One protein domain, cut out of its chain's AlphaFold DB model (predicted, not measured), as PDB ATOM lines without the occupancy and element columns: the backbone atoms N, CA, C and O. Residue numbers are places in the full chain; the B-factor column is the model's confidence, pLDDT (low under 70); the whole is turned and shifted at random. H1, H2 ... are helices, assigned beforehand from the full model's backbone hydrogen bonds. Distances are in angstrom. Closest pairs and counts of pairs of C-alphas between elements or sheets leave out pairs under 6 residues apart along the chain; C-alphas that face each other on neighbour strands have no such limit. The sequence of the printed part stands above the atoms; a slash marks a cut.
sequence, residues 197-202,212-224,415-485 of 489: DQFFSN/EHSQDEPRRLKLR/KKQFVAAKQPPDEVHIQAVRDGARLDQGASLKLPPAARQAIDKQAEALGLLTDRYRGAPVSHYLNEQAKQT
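Overview. This is residues 197 to 202, 212 to 224 and 415 to 485 of the 489 residues of a protein of Xanthomonas translucens pv. cerealis (UniProt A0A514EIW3). The longest helix, H4, is kinked, and H5 folds back beside it; H1 packs on H4, H2 crosses near both, and residues 415 to 424, with H3, and 478 to 485 of H6 stick out. The printed part has 90 residues with six named helices, H1 to H6 in order: all helix. It is loose, with radius of gyration of the C-alphas 15.7 A, spanning 50 by 31 by 23 A.

Along the chain. H4, residues 427 to 446, 25.8 A long, starts at C-alpha (127.387, 159.787, 83.865) and kinks 70 degrees near residue 440. H5 is 449 to 460, H1 197 to 202, H2 214 to 224, H3 415 to 421, and H6 474 to 485, ending at C-alpha (153.361, 176.786, 86.761).

Arrangement. H4 touches H1 with residues 429 to 434 alone; closest C-alphas, Ser 201 and Ile 430, 5.5 A. H5 is close to H4 but not clearly touching (closest C-alphas, Ser 444 and Arg 452, 7.0 A), at a shallow tilt of 22 degrees, opposite ways. H2 is close but not clearly touching H4, about perpendicular at 74 degrees; closest C-alphas, Glu 217 and Asp 440, 6.6 A. H3 and H6 touch no helix. Every O i to N i+4 pair is within hydrogen-bond range in H1, H3 and H5; H2 has 5 of 7, H4 11 of 16, H6 7 of 8.

Size, cuts and confidence. Cuts leave gaps of 14.2 A between C-alphas 202 and 212 and 34.5 A between 224 and 415. The H5 to H6 link is long. Residues 443 and 462 to 485 have pLDDT under 70.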
ATOM      1  N   ASP A 197     134.238 158.256  75.778       98.06
ATOM      2  CA  ASP A 197     133.261 159.295  76.137       98.06
ATOM      3  C   ASP A 197     133.526 159.868  77.539       98.06
ATOM      4  O   ASP A 197     133.358 161.069  77.754       98.06
ATOM      5  N   GLN A 198     133.998 159.039  78.480       97.62
ATOM      6  CA  GLN A 198     134.457 159.496  79.797       97.62
ATOM      7  C   GLN A 198     135.701 160.374  79.679       97.62
ATOM      8  O   GLN A 198     135.738 161.458  80.258       97.62
ATOM      9  N   PHE A 199     136.689 159.944  78.897       98.12
ATOM     10  CA  PHE A 199     137.892 160.734  78.642       98.12
ATOM     11  C   PHE A 199     137.562 162.090  77.997       98.12
ATOM     12  O   PHE A 199     137.983 163.144  78.472       98.12
ATOM     13  N   PHE A 200     136.728 162.096  76.957       97.81
ATOM     14  CA  PHE A 200     136.307 163.318  76.281       97.81
ATOM     15  C   PHE A 200     135.473 164.226  77.198       97.81
ATOM     16  O   PHE A 200     135.645 165.442  77.183       97.81
ATOM     17  N   SER A 201     134.614 163.643  78.039       95.81
ATOM     18  CA  SER A 201     133.875 164.346  79.096       95.81
ATOM     19  C   SER A 201     134.822 165.081  80.050       95.81
ATOM     20  O   SER A 201     134.649 166.282  80.281       95.81
ATOM     21  N   ASN A 202     135.870 164.409  80.529       94.94
ATOM     22  CA  ASN A 202     136.887 165.009  81.391       94.94
ATOM     23  C   ASN A 202     137.652 166.136  80.678       94.94
ATOM     24  O   ASN A 202     137.828 167.216  81.245       94.94
ATOM     25  N   GLU A 212     127.163 169.916  74.561       90.62
ATOM     26  CA  GLU A 212     125.952 169.970  73.733       90.62
ATOM     27  C   GLU A 212     125.755 171.313  73.037       90.62
ATOM     28  O   GLU A 212     125.265 171.333  71.909       90.62
ATOM     29  N   HIS A 213     126.149 172.425  73.663       90.00
ATOM     30  CA  HIS A 213     125.806 173.779  73.215       90.00
ATOM     31  C   HIS A 213     126.311 174.094  71.794       90.00
ATOM     32  O   HIS A 213     127.456 173.798  71.445       90.00
ATOM     33  N   SER A 214     125.481 174.730  70.965       87.69
ATOM     34  CA  SER A 214     125.748 174.955  69.534       87.69
ATOM     35  C   SER A 214     126.992 175.811  69.298       87.69
ATOM     36  O   SER A 214     127.822 175.489  68.455       87.69
ATOM     37  N   GLN A 215     127.186 176.858  70.104       85.62
ATOM     38  CA  GLN A 215     128.362 177.735  70.004       85.62
ATOM     39  C   GLN A 215     129.701 177.025  70.287       85.62
ATOM     40  O   GLN A 215     130.745 177.522  69.872       85.62
ATOM     41  N   ASP A 216     129.686 175.875  70.967       86.75
ATOM     42  CA  ASP A 216     130.893 175.094  71.266       86.75
ATOM     43  C   ASP A 216     131.159 173.971  70.251       86.75
ATOM     44  O   ASP A 216     132.220 173.345  70.310       86.75
ATOM     45  N   GLU A 217     130.269 173.745  69.277       89.44
ATOM     46  CA  GLU A 217     130.448 172.740  68.217       89.44
ATOM     47  C   GLU A 217     131.816 172.859  67.513       89.44
ATOM     48  O   GLU A 217     132.544 171.861  67.458       89.44
ATOM     49  N   PRO A 218     132.285 174.053  67.085       88.56
ATOM     50  CA  PRO A 218     133.607 174.171  66.466       88.56
ATOM     51  C   PRO A 218     134.757 173.764  67.402       88.56
ATOM     52  O   PRO A 218     135.752 173.184  66.952       88.56
ATOM     53  N   ARG A 219     134.634 174.045  68.709       88.50
ATOM     54  CA  ARG A 219     135.640 173.685  69.725       88.50
ATOM     55  C   ARG A 219     135.634 172.176  69.980       88.50
ATOM     56  O   ARG A 219     136.714 171.587  70.017       88.50
ATOM     57  N   ARG A 220     134.460 171.535  70.052       92.19
ATOM     58  CA  ARG A 220     134.326 170.068  70.152       92.19
ATOM     59  C   ARG A 220     134.915 169.353  68.944       92.19
ATOM     60  O   ARG A 220     135.733 168.451  69.114       92.19
ATOM     61  N   LEU A 221     134.560 169.782  67.732       93.88
ATOM     62  CA  LEU A 221     135.082 169.205  66.490       93.88
ATOM     63  C   LEU A 221     136.604 169.362  66.390       93.88
ATOM     64  O   LEU A 221     137.303 168.433  65.978       93.88
ATOM     65  N   LYS A 222     137.141 170.519  66.804       92.69
ATOM     66  CA  LYS A 222     138.592 170.722  66.898       92.69
ATOM     67  C   LYS A 222     139.232 169.768  67.905       92.69
ATOM     68  O   LYS A 222     140.219 169.131  67.554       92.69
ATOM     69  N   LEU A 223     138.678 169.657  69.114       94.56
ATOM     70  CA  LEU A 223     139.207 168.774  70.152       94.56
ATOM     71  C   LEU A 223     139.229 167.314  69.681       94.56
ATOM     72  O   LEU A 223     140.267 166.672  69.781       94.56
ATOM     73  N   ARG A 224     138.136 166.812  69.088       96.69
ATOM     74  CA  ARG A 224     138.082 165.451  68.523       96.69
ATOM     75  C   ARG A 224     139.159 165.229  67.464       96.69
ATOM     76  O   ARG A 224     139.854 164.223  67.509       96.69
ATOM     77  N   LYS A 415     145.949 154.702 101.070       95.75
ATOM     78  CA  LYS A 415     144.827 154.014 100.402       95.75
ATOM     79  C   LYS A 415     143.475 154.622 100.765       95.75
ATOM     80  O   LYS A 415     142.657 154.871  99.883       95.75
ATOM     81  N   LYS A 416     143.229 154.896 102.050       96.44
ATOM     82  CA  LYS A 416     141.976 155.520 102.500       96.44
ATOM     83  C   LYS A 416     141.806 156.927 101.924       96.44
ATOM     84  O   LYS A 416     140.718 157.261 101.461       96.44
ATOM     85  N   GLN A 417     142.863 157.737 101.940       95.25
ATOM     86  CA  GLN A 417     142.850 159.088 101.366       95.25
ATOM     87  C   GLN A 417     142.624 159.060  99.852       95.25
ATOM     88  O   GLN A 417     141.803 159.818  99.343       95.25
ATOM     89  N   PHE A 418     143.295 158.146  99.155       93.56
ATOM     90  CA  PHE A 418     143.135 157.920  97.725       93.56
ATOM     91  C   PHE A 418     141.691 157.548  97.368       93.56
ATOM     92  O   PHE A 418     141.064 158.199  96.537       93.56
ATOM     93  N   VAL A 419     141.113 156.556  98.057       93.19
ATOM     94  CA  VAL A 419     139.717 156.143  97.839       93.19
ATOM     95  C   VAL A 419     138.743 157.285  98.136       93.19
ATOM     96  O   VAL A 419     137.778 157.456  97.397       93.19
ATOM     97  N   ALA A 420     138.996 158.089  99.174       93.25
ATOM     98  CA  ALA A 420     138.158 159.239  99.511       93.25
ATOM     99  C   ALA A 420     138.218 160.365  98.462       93.25
ATOM    100  O   ALA A 420     137.242 161.096  98.304       93.25
ATOM    101  N   ALA A 421     139.339 160.507  97.751       89.00
ATOM    102  CA  ALA A 421     139.508 161.488  96.679       89.00
ATOM    103  C   ALA A 421     138.974 160.999  95.320       89.00
ATOM    104  O   ALA A 421     138.735 161.814  94.425       89.00
ATOM    105  N   LYS A 422     138.779 159.685  95.154       86.50
ATOM    106  CA  LYS A 422     138.361 159.082  93.888       86.50
ATOM    107  C   LYS A 422     136.966 159.558  93.481       86.50
ATOM    108  O   LYS A 422     135.978 159.346  94.180       86.50
ATOM    109  N   GLN A 423     136.883 160.150  92.295       83.75
ATOM    110  CA  GLN A 423     135.628 160.615  91.706       83.75
ATOM    111  C   GLN A 423     135.045 159.516  90.802       83.75
ATOM    112  O   GLN A 423     135.770 158.994  89.946       83.75
ATOM    113  N   PRO A 424     133.760 159.141  90.948       86.69
ATOM    114  CA  PRO A 424     133.115 158.260  89.984       86.69
ATOM    115  C   PRO A 424     132.982 158.956  88.616       86.69
ATOM    116  O   PRO A 424     133.016 160.187  88.540       86.69
ATOM    117  N   PRO A 425     132.795 158.194  87.523       89.88
ATOM    118  CA  PRO A 425     132.451 158.769  86.229       89.88
ATOM    119  C   PRO A 425     131.202 159.655  86.333       89.88
ATOM    120  O   PRO A 425     130.178 159.231  86.870       89.88
ATOM    121  N   ASP A 426     131.269 160.865  85.782       93.00
ATOM    122  CA  ASP A 426     130.106 161.748  85.678       93.00
ATOM    123  C   ASP A 426     129.215 161.289  84.523       93.00
ATOM    124  O   ASP A 426     129.401 161.675  83.366       93.00
ATOM    125  N   GLU A 427     128.272 160.410  84.845       93.81
ATOM    126  CA  GLU A 427     127.387 159.787  83.865       93.81
ATOM    127  C   GLU A 427     126.528 160.803  83.106       93.81
ATOM    128  O   GLU A 427     126.280 160.617  81.915       93.81
ATOM    129  N   VAL A 428     126.100 161.880  83.776       92.12
ATOM    130  CA  VAL A 428     125.282 162.937  83.163       92.12
ATOM    131  C   VAL A 428     126.097 163.640  82.088       92.12
ATOM    132  O   VAL A 428     125.648 163.776  80.952       92.12
ATOM    133  N   HIS A 429     127.332 164.023  82.412       93.00
ATOM    134  CA  HIS A 429     128.196 164.700  81.454       93.00
ATOM    135  C   HIS A 429     128.682 163.768  80.328       93.00
ATOM    136  O   HIS A 429     128.819 164.194  79.182       93.00
ATOM    137  N   ILE A 430     128.898 162.478  80.614       95.44
ATOM    138  CA  ILE A 430     129.194 161.461  79.589       95.44
ATOM    139  C   ILE A 430     128.024 161.318  78.610       95.44
ATOM    140  O   ILE A 430     128.237 161.270  77.398       95.44
ATOM    141  N   GLN A 431     126.789 161.281  79.112       94.62
ATOM    142  CA  GLN A 431     125.613 161.243  78.248       94.62
ATOM    143  C   GLN A 431     125.511 162.515  77.401       94.62
ATOM    144  O   GLN A 431     125.287 162.417  76.196       94.62
ATOM    145  N   ALA A 432     125.796 163.680  77.985       93.38
ATOM    146  CA  ALA A 432     125.815 164.935  77.248       93.38
ATOM    147  C   ALA A 432     126.861 164.946  76.119       93.38
ATOM    148  O   ALA A 432     126.607 165.429  75.018       93.38
ATOM    149  N   VAL A 433     128.035 164.337  76.335       95.44
ATOM    150  CA  VAL A 433     129.050 164.144  75.282       95.44
ATOM    151  C   VAL A 433     128.526 163.289  74.127       95.44
ATOM    152  O   VAL A 433     128.797 163.604  72.963       95.44
ATOM    153  N   ARG A 434     127.780 162.219  74.424       95.50
ATOM    154  CA  ARG A 434     127.163 161.351  73.405       95.50
ATOM    155  C   ARG A 434     126.078 162.089  72.629       95.50
ATOM    156  O   ARG A 434     125.988 161.954  71.409       95.50
ATOM    157  N   ASP A 435     125.274 162.887  73.319       93.69
ATOM    158  CA  ASP A 435     124.196 163.677  72.724       93.69
ATOM    159  C   ASP A 435     124.767 164.773  71.820       93.69
ATOM    160  O   ASP A 435     124.384 164.874  70.652       93.69
ATOM    161  N   GLY A 436     125.786 165.481  72.305       93.50
ATOM    162  CA  GLY A 436     126.610 166.404  71.533       93.50
ATOM    163  C   GLY A 436     127.196 165.789  70.268       93.50
ATOM    164  O   GLY A 436     127.049 166.346  69.184       93.50
ATOM    165  N   ALA A 437     127.793 164.599  70.368       93.94
ATOM    166  CA  ALA A 437     128.350 163.899  69.210       93.94
ATOM    167  C   ALA A 437     127.291 163.604  68.133       93.94
ATOM    168  O   ALA A 437     127.567 163.752  66.942       93.94
ATOM    169  N   ARG A 438     126.070 163.221  68.533       92.50
ATOM    170  CA  ARG A 438     124.954 163.012  67.594       92.50
ATOM    171  C   ARG A 438     124.542 164.319  66.916       92.50
ATOM    172  O   ARG A 438     124.276 164.321  65.714       92.50
ATOM    173  N   LEU A 439     124.498 165.420  67.668       91.00
ATOM    174  CA  LEU A 439     124.185 166.754  67.143       91.00
ATOM    175  C   LEU A 439     125.222 167.205  66.108       91.00
ATOM    176  O   LEU A 439     124.823 167.600  65.011       91.00
ATOM    177  N   ASP A 440     126.510 167.051  66.424       90.00
ATOM    178  CA  ASP A 440     127.646 167.412  65.564       90.00
ATOM    179  C   ASP A 440     127.686 166.568  64.262       90.00
ATOM    180  O   ASP A 440     128.190 167.010  63.233       90.00
ATOM    181  N   GLN A 441     127.110 165.358  64.263       86.75
ATOM    182  CA  GLN A 441     126.971 164.485  63.081       86.75
ATOM    183  C   GLN A 441     125.730 164.799  62.220       86.75
ATOM    184  O   GLN A 441     125.290 163.980  61.409       86.75
ATOM    185  N   GLY A 442     125.136 165.983  62.385       77.44
ATOM    186  CA  GLY A 442     124.016 166.450  61.570       77.44
ATOM    187  C   GLY A 442     122.632 166.080  62.104       77.44
ATOM    188  O   GLY A 442     121.639 166.334  61.419       77.44
ATOM    189  N   ALA A 443     122.506 165.539  63.326       69.31
ATOM    190  CA  ALA A 443     121.193 165.459  63.974       69.31
ATOM    191  C   ALA A 443     120.606 166.859  64.226       69.31
ATOM    192  O   ALA A 443     119.390 167.026  64.175       69.31
ATOM    193  N   SER A 444     121.459 167.874  64.406       70.19
ATOM    194  CA  SER A 444     121.062 169.282  64.500       70.19
ATOM    195  C   SER A 444     120.285 169.770  63.268       70.19
ATOM    196  O   SER A 444     119.306 170.494  63.422       70.19
ATOM    197  N   LEU A 445     120.643 169.312  62.063       70.50
ATOM    198  CA  LEU A 445     119.974 169.676  60.804       70.50
ATOM    199  C   LEU A 445     118.545 169.122  60.700       70.50
ATOM    200  O   LEU A 445     117.756 169.593  59.885       70.50
ATOM    201  N   LYS A 446     118.210 168.115  61.515       78.38
ATOM    202  CA  LYS A 446     116.873 167.508  61.581       78.38
ATOM    203  C   LYS A 446     115.984 168.157  62.646       78.38
ATOM    204  O   LYS A 446     114.812 167.797  62.748       78.38
ATOM    205  N   LEU A 447     116.521 169.078  63.450       82.44
ATOM    206  CA  LEU A 447     115.797 169.733  64.536       82.44
ATOM    207  C   LEU A 447     115.226 171.089  64.087       82.44
ATOM    208  O   LEU A 447     115.938 171.884  63.473       82.44
ATOM    209  N   PRO A 448     113.972 171.416  64.450       87.19
ATOM    210  CA  PRO A 448     113.464 172.777  64.331       87.19
ATOM    211  C   PRO A 448     114.319 173.768  65.147       87.19
ATOM    212  O   PRO A 448     114.799 173.400  66.225       87.19
ATOM    213  N   PRO A 449     114.443 175.046  64.733       86.38
ATOM    214  CA  PRO A 449     115.235 176.048  65.457       86.38
ATOM    215  C   PRO A 449     114.886 176.175  66.949       86.38
ATOM    216  O   PRO A 449     115.777 176.283  67.786       86.38
ATOM    217  N   ALA A 450     113.599 176.082  67.299       88.94
ATOM    218  CA  ALA A 450     113.145 176.129  68.690       88.94
ATOM    219  C   ALA A 450     113.647 174.935  69.527       88.94
ATOM    220  O   ALA A 450     113.987 175.099  70.696       88.94
ATOM    221  N   ALA A 451     113.744 173.741  68.929       88.25
ATOM    222  CA  ALA A 451     114.282 172.564  69.607       88.25
ATOM    223  C   ALA A 451     115.794 172.703  69.847       88.25
ATOM    224  O   ALA A 451     116.277 172.370  70.926       88.25
ATOM    225  N   ARG A 452     116.534 173.271  68.882       89.81
ATOM    226  CA  ARG A 452     117.962 173.594  69.049       89.81
ATOM    227  C   ARG A 452     118.192 174.606  70.175       89.81
ATOM    228  O   ARG A 452     119.067 174.389  71.006       89.81
ATOM    229  N   GLN A 453     117.379 175.662  70.237       88.88
ATOM    230  CA  GLN A 453     117.440 176.664  71.308       88.88
ATOM    231  C   GLN A 453     117.113 176.078  72.688       88.88
ATOM    232  O   GLN A 453     117.734 176.459  73.677       88.88
ATOM    233  N   ALA A 454     116.161 175.144  72.774       89.88
ATOM    234  CA  ALA A 454     115.839 174.469  74.030       89.88
ATOM    235  C   ALA A 454     117.014 173.621  74.547       89.88
ATOM    236  O   ALA A 454     117.320 173.683  75.737       89.88
ATOM    237  N   ILE A 455     117.700 172.896  73.654       89.50
ATOM    238  CA  ILE A 455     118.926 172.152  73.985       89.50
ATOM    239  C   ILE A 455     120.016 173.112  74.462       89.50
ATOM    240  O   ILE A 455     120.612 172.873  75.503       89.50
ATOM    241  N   ASP A 456     120.244 174.223  73.755       88.75
ATOM    242  CA  ASP A 456     121.247 175.217  74.164       88.75
ATOM    243  C   ASP A 456     120.953 175.775  75.565       88.75
ATOM    244  O   ASP A 456     121.837 175.792  76.419       88.75
ATOM    245  N   LYS A 457     119.691 176.113  75.856       87.50
ATOM    246  CA  LYS A 457     119.267 176.578  77.184       87.50
ATOM    247  C   LYS A 457     119.459 175.518  78.276       87.50
ATOM    248  O   LYS A 457     119.832 175.846  79.400       87.50
ATOM    249  N   GLN A 458     119.189 174.248  77.975       85.94
ATOM    250  CA  GLN A 458     119.439 173.149  78.912       85.94
ATOM    251  C   GLN A 458     120.943 172.943  79.135       85.94
ATOM    252  O   GLN A 458     121.379 172.750  80.268       85.94
ATOM    253  N   ALA A 459     121.738 173.040  78.074       85.12
ATOM    254  CA  ALA A 459     123.183 172.918  78.125       85.12
ATOM    255  C   ALA A 459     123.829 174.047  78.947       85.12
ATOM    256  O   ALA A 459     124.793 173.798  79.669       85.12
ATOM    257  N   GLU A 460     123.294 175.272  78.895       81.69
ATOM    258  CA  GLU A 460     123.710 176.383  79.768       81.69
ATOM    259  C   GLU A 460     123.495 176.061  81.255       81.69
ATOM    260  O   GLU A 460     124.342 176.389  82.089       81.69
ATOM    261  N   ALA A 461     122.420 175.342  81.593       77.00
ATOM    262  CA  ALA A 461     122.127 174.935  82.967       77.00
ATOM    263  C   ALA A 461     123.127 173.908  83.537       77.00
ATOM    264  O   ALA A 461     123.179 173.731  84.753       77.00
ATOM    265  N   LEU A 462     123.958 173.273  82.698       69.50
ATOM    266  CA  LEU A 462     125.054 172.403  83.147       69.50
ATOM    267  C   LEU A 462     126.232 173.188  83.760       69.50
ATOM    268  O   LEU A 462     127.150 172.576  84.297       69.50
ATOM    269  N   GLY A 463     126.233 174.529  83.697       63.06
ATOM    270  CA  GLY A 463     127.159 175.385  84.457       63.06
ATOM    271  C   GLY A 463     128.619 175.388  83.981       63.06
ATOM    272  O   GLY A 463     129.485 175.920  84.670       63.06
ATOM    273  N   LEU A 464     128.909 174.809  82.811       62.56
ATOM    274  CA  LEU A 464     130.272 174.671  82.268       62.56
ATOM    275  C   LEU A 464     130.671 175.769  81.272       62.56
ATOM    276  O   LEU A 464     131.826 175.835  80.850       62.56
ATOM    277  N   LEU A 465     129.732 176.641  80.902       55.41
ATOM    278  CA  LEU A 465     130.003 177.852  80.134       55.41
ATOM    279  C   LEU A 465     130.412 178.956  81.108       55.41
ATOM    280  O   LEU A 465     129.556 179.596  81.713       55.41
ATOM    281  N   THR A 466     131.714 179.208  81.254       52.56
ATOM    282  CA  THR A 466     132.149 180.514  81.758       52.56
ATOM    283  C   THR A 466     132.427 181.421  80.564       52.56
ATOM    284  O   THR A 466     133.098 181.030  79.605       52.56
ATOM    285  N   ASP A 467     131.932 182.658  80.612       53.88
ATOM    286  CA  ASP A 467     132.167 183.650  79.553       53.88
ATOM    287  C   ASP A 467     133.663 183.944  79.338       53.88
ATOM    288  O   ASP A 467     134.055 184.444  78.287       53.88
ATOM    289  N   ARG A 468     134.517 183.554  80.296       53.28
ATOM    290  CA  ARG A 468     135.973 183.732  80.272       53.28
ATOM    291  C   ARG A 468     136.676 182.984  79.130       53.28
ATOM    292  O   ARG A 468     137.726 183.445  78.693       53.28
ATOM    293  N   TYR A 469     136.140 181.857  78.654       53.81
ATOM    294  CA  TYR A 469     136.788 181.033  77.614       53.81
ATOM    295  C   TYR A 469     135.893 180.731  76.404       53.81
ATOM    296  O   TYR A 469     136.291 179.976  75.509       53.81
ATOM    297  N   ARG A 470     134.700 181.336  76.342       55.78
ATOM    298  CA  ARG A 470     133.770 181.188  75.217       55.78
ATOM    299  C   ARG A 470     134.449 181.655  73.921       55.78
ATOM    300  O   ARG A 470     134.884 182.795  73.814       55.78
ATOM    301  N   GLY A 471     134.580 180.754  72.944       52.12
ATOM    302  CA  GLY A 471     135.238 181.039  71.658       52.12
ATOM    303  C   GLY A 471     136.774 181.092  71.688       52.12
ATOM    304  O   GLY A 471     137.390 181.241  70.633       52.12
ATOM    305  N   ALA A 472     137.415 180.924  72.851       51.25
ATOM    306  CA  ALA A 472     138.871 180.915  72.946       51.25
ATOM    307  C   ALA A 472     139.454 179.581  72.421       51.25
ATOM    308  O   ALA A 472     138.912 178.502  72.707       51.25
ATOM    309  N   PRO A 473     140.564 179.611  71.656       56.47
ATOM    310  CA  PRO A 473     141.237 178.392  71.222       56.47
ATOM    311  C   PRO A 473     141.793 177.632  72.433       56.47
ATOM    312  O   PRO A 473     142.158 178.235  73.438       56.47
ATOM    313  N   VAL A 474     141.924 176.307  72.325       56.44
ATOM    314  CA  VAL A 474     142.508 175.445  73.380       56.44
ATOM    315  C   VAL A 474     143.879 175.958  73.854       56.44
ATOM    316  O   VAL A 474     144.199 175.870  75.036       56.44
ATOM    317  N   SER A 475     144.654 176.583  72.960       56.69
ATOM    318  CA  SER A 475     145.928 177.228  73.292       56.69
ATOM    319  C   SER A 475     145.804 178.338  74.341       56.69
ATOM    320  O   SER A 475     146.729 178.523  75.119       56.69
ATOM    321  N   HIS A 476     144.678 179.052  74.415       56.41
ATOM    322  CA  HIS A 476     144.453 180.090  75.420       56.41
ATOM    323  C   HIS A 476     144.364 179.499  76.833       56.41
ATOM    324  O   HIS A 476     145.015 179.996  77.745       56.41
ATOM    325  N   TYR A 477     143.622 178.401  77.007       59.47
ATOM    326  CA  TYR A 477     143.569 177.680  78.284       59.47
ATOM    327  C   TYR A 477     144.953 177.137  78.680       59.47
ATOM    328  O   TYR A 477     145.402 177.339  79.805       59.47
ATOM    329  N   LEU A 478     145.660 176.515  77.730       57.62
ATOM    330  CA  LEU A 478     147.005 175.970  77.952       57.62
ATOM    331  C   LEU A 478     148.029 177.055  78.331       57.62
ATOM    332  O   LEU A 478     148.897 176.816  79.170       57.62
ATOM    333  N   ASN A 479     147.928 178.247  77.738       61.84
ATOM    334  CA  ASN A 479     148.793 179.384  78.058       61.84
ATOM    335  C   ASN A 479     148.478 179.974  79.441       61.84
ATOM    336  O   ASN A 479     149.395 180.355  80.160       61.84
ATOM    337  N   GLU A 480     147.205 180.028  79.836       61.00
ATOM    338  CA  GLU A 480     146.808 180.481  81.176       61.00
ATOM    339  C   GLU A 480     147.264 179.512  82.277       61.00
ATOM    340  O   GLU A 480     147.690 179.964  83.337       61.00
ATOM    341  N   GLN A 481     147.248 178.197  82.028       58.75
ATOM    342  CA  GLN A 481     147.828 177.222  82.960       58.75
ATOM    343  C   GLN A 481     149.360 177.294  83.027       58.75
ATOM    344  O   GLN A 481     149.934 177.170  84.108       58.75
ATOM    345  N   ALA A 482     150.038 177.558  81.904       58.06
ATOM    346  CA  ALA A 482     151.492 177.736  81.898       58.06
ATOM    347  C   ALA A 482     151.934 178.895  82.815       58.06
ATOM    348  O   ALA A 482     152.876 178.746  83.585       58.06
ATOM    349  N   LYS A 483     151.181 180.003  82.844       57.19
ATOM    350  CA  LYS A 483     151.443 181.140  83.750       57.19
ATOM    351  C   LYS A 483     151.310 180.805  85.242       57.19
ATOM    352  O   LYS A 483     151.799 181.555  86.076       57.19
ATOM    353  N   GLN A 484     150.605 179.728  85.598       52.12
ATOM    354  CA  GLN A 484     150.430 179.292  86.992       52.12
ATOM    355  C   GLN A 484     151.534 178.335  87.459       52.12
ATOM    356  O   GLN A 484     151.677 178.118  88.659       52.12
ATOM    357  N   THR A 485     152.290 177.766  86.518       43.41
ATOM    358  CA  THR A 485     153.361 176.786  86.761       43.41
ATOM    359  C   THR A 485     154.763 177.376  86.572       43.41
ATOM    360  O   THR A 485     155.751 176.736  86.939       43.41
TER     361      THR A 485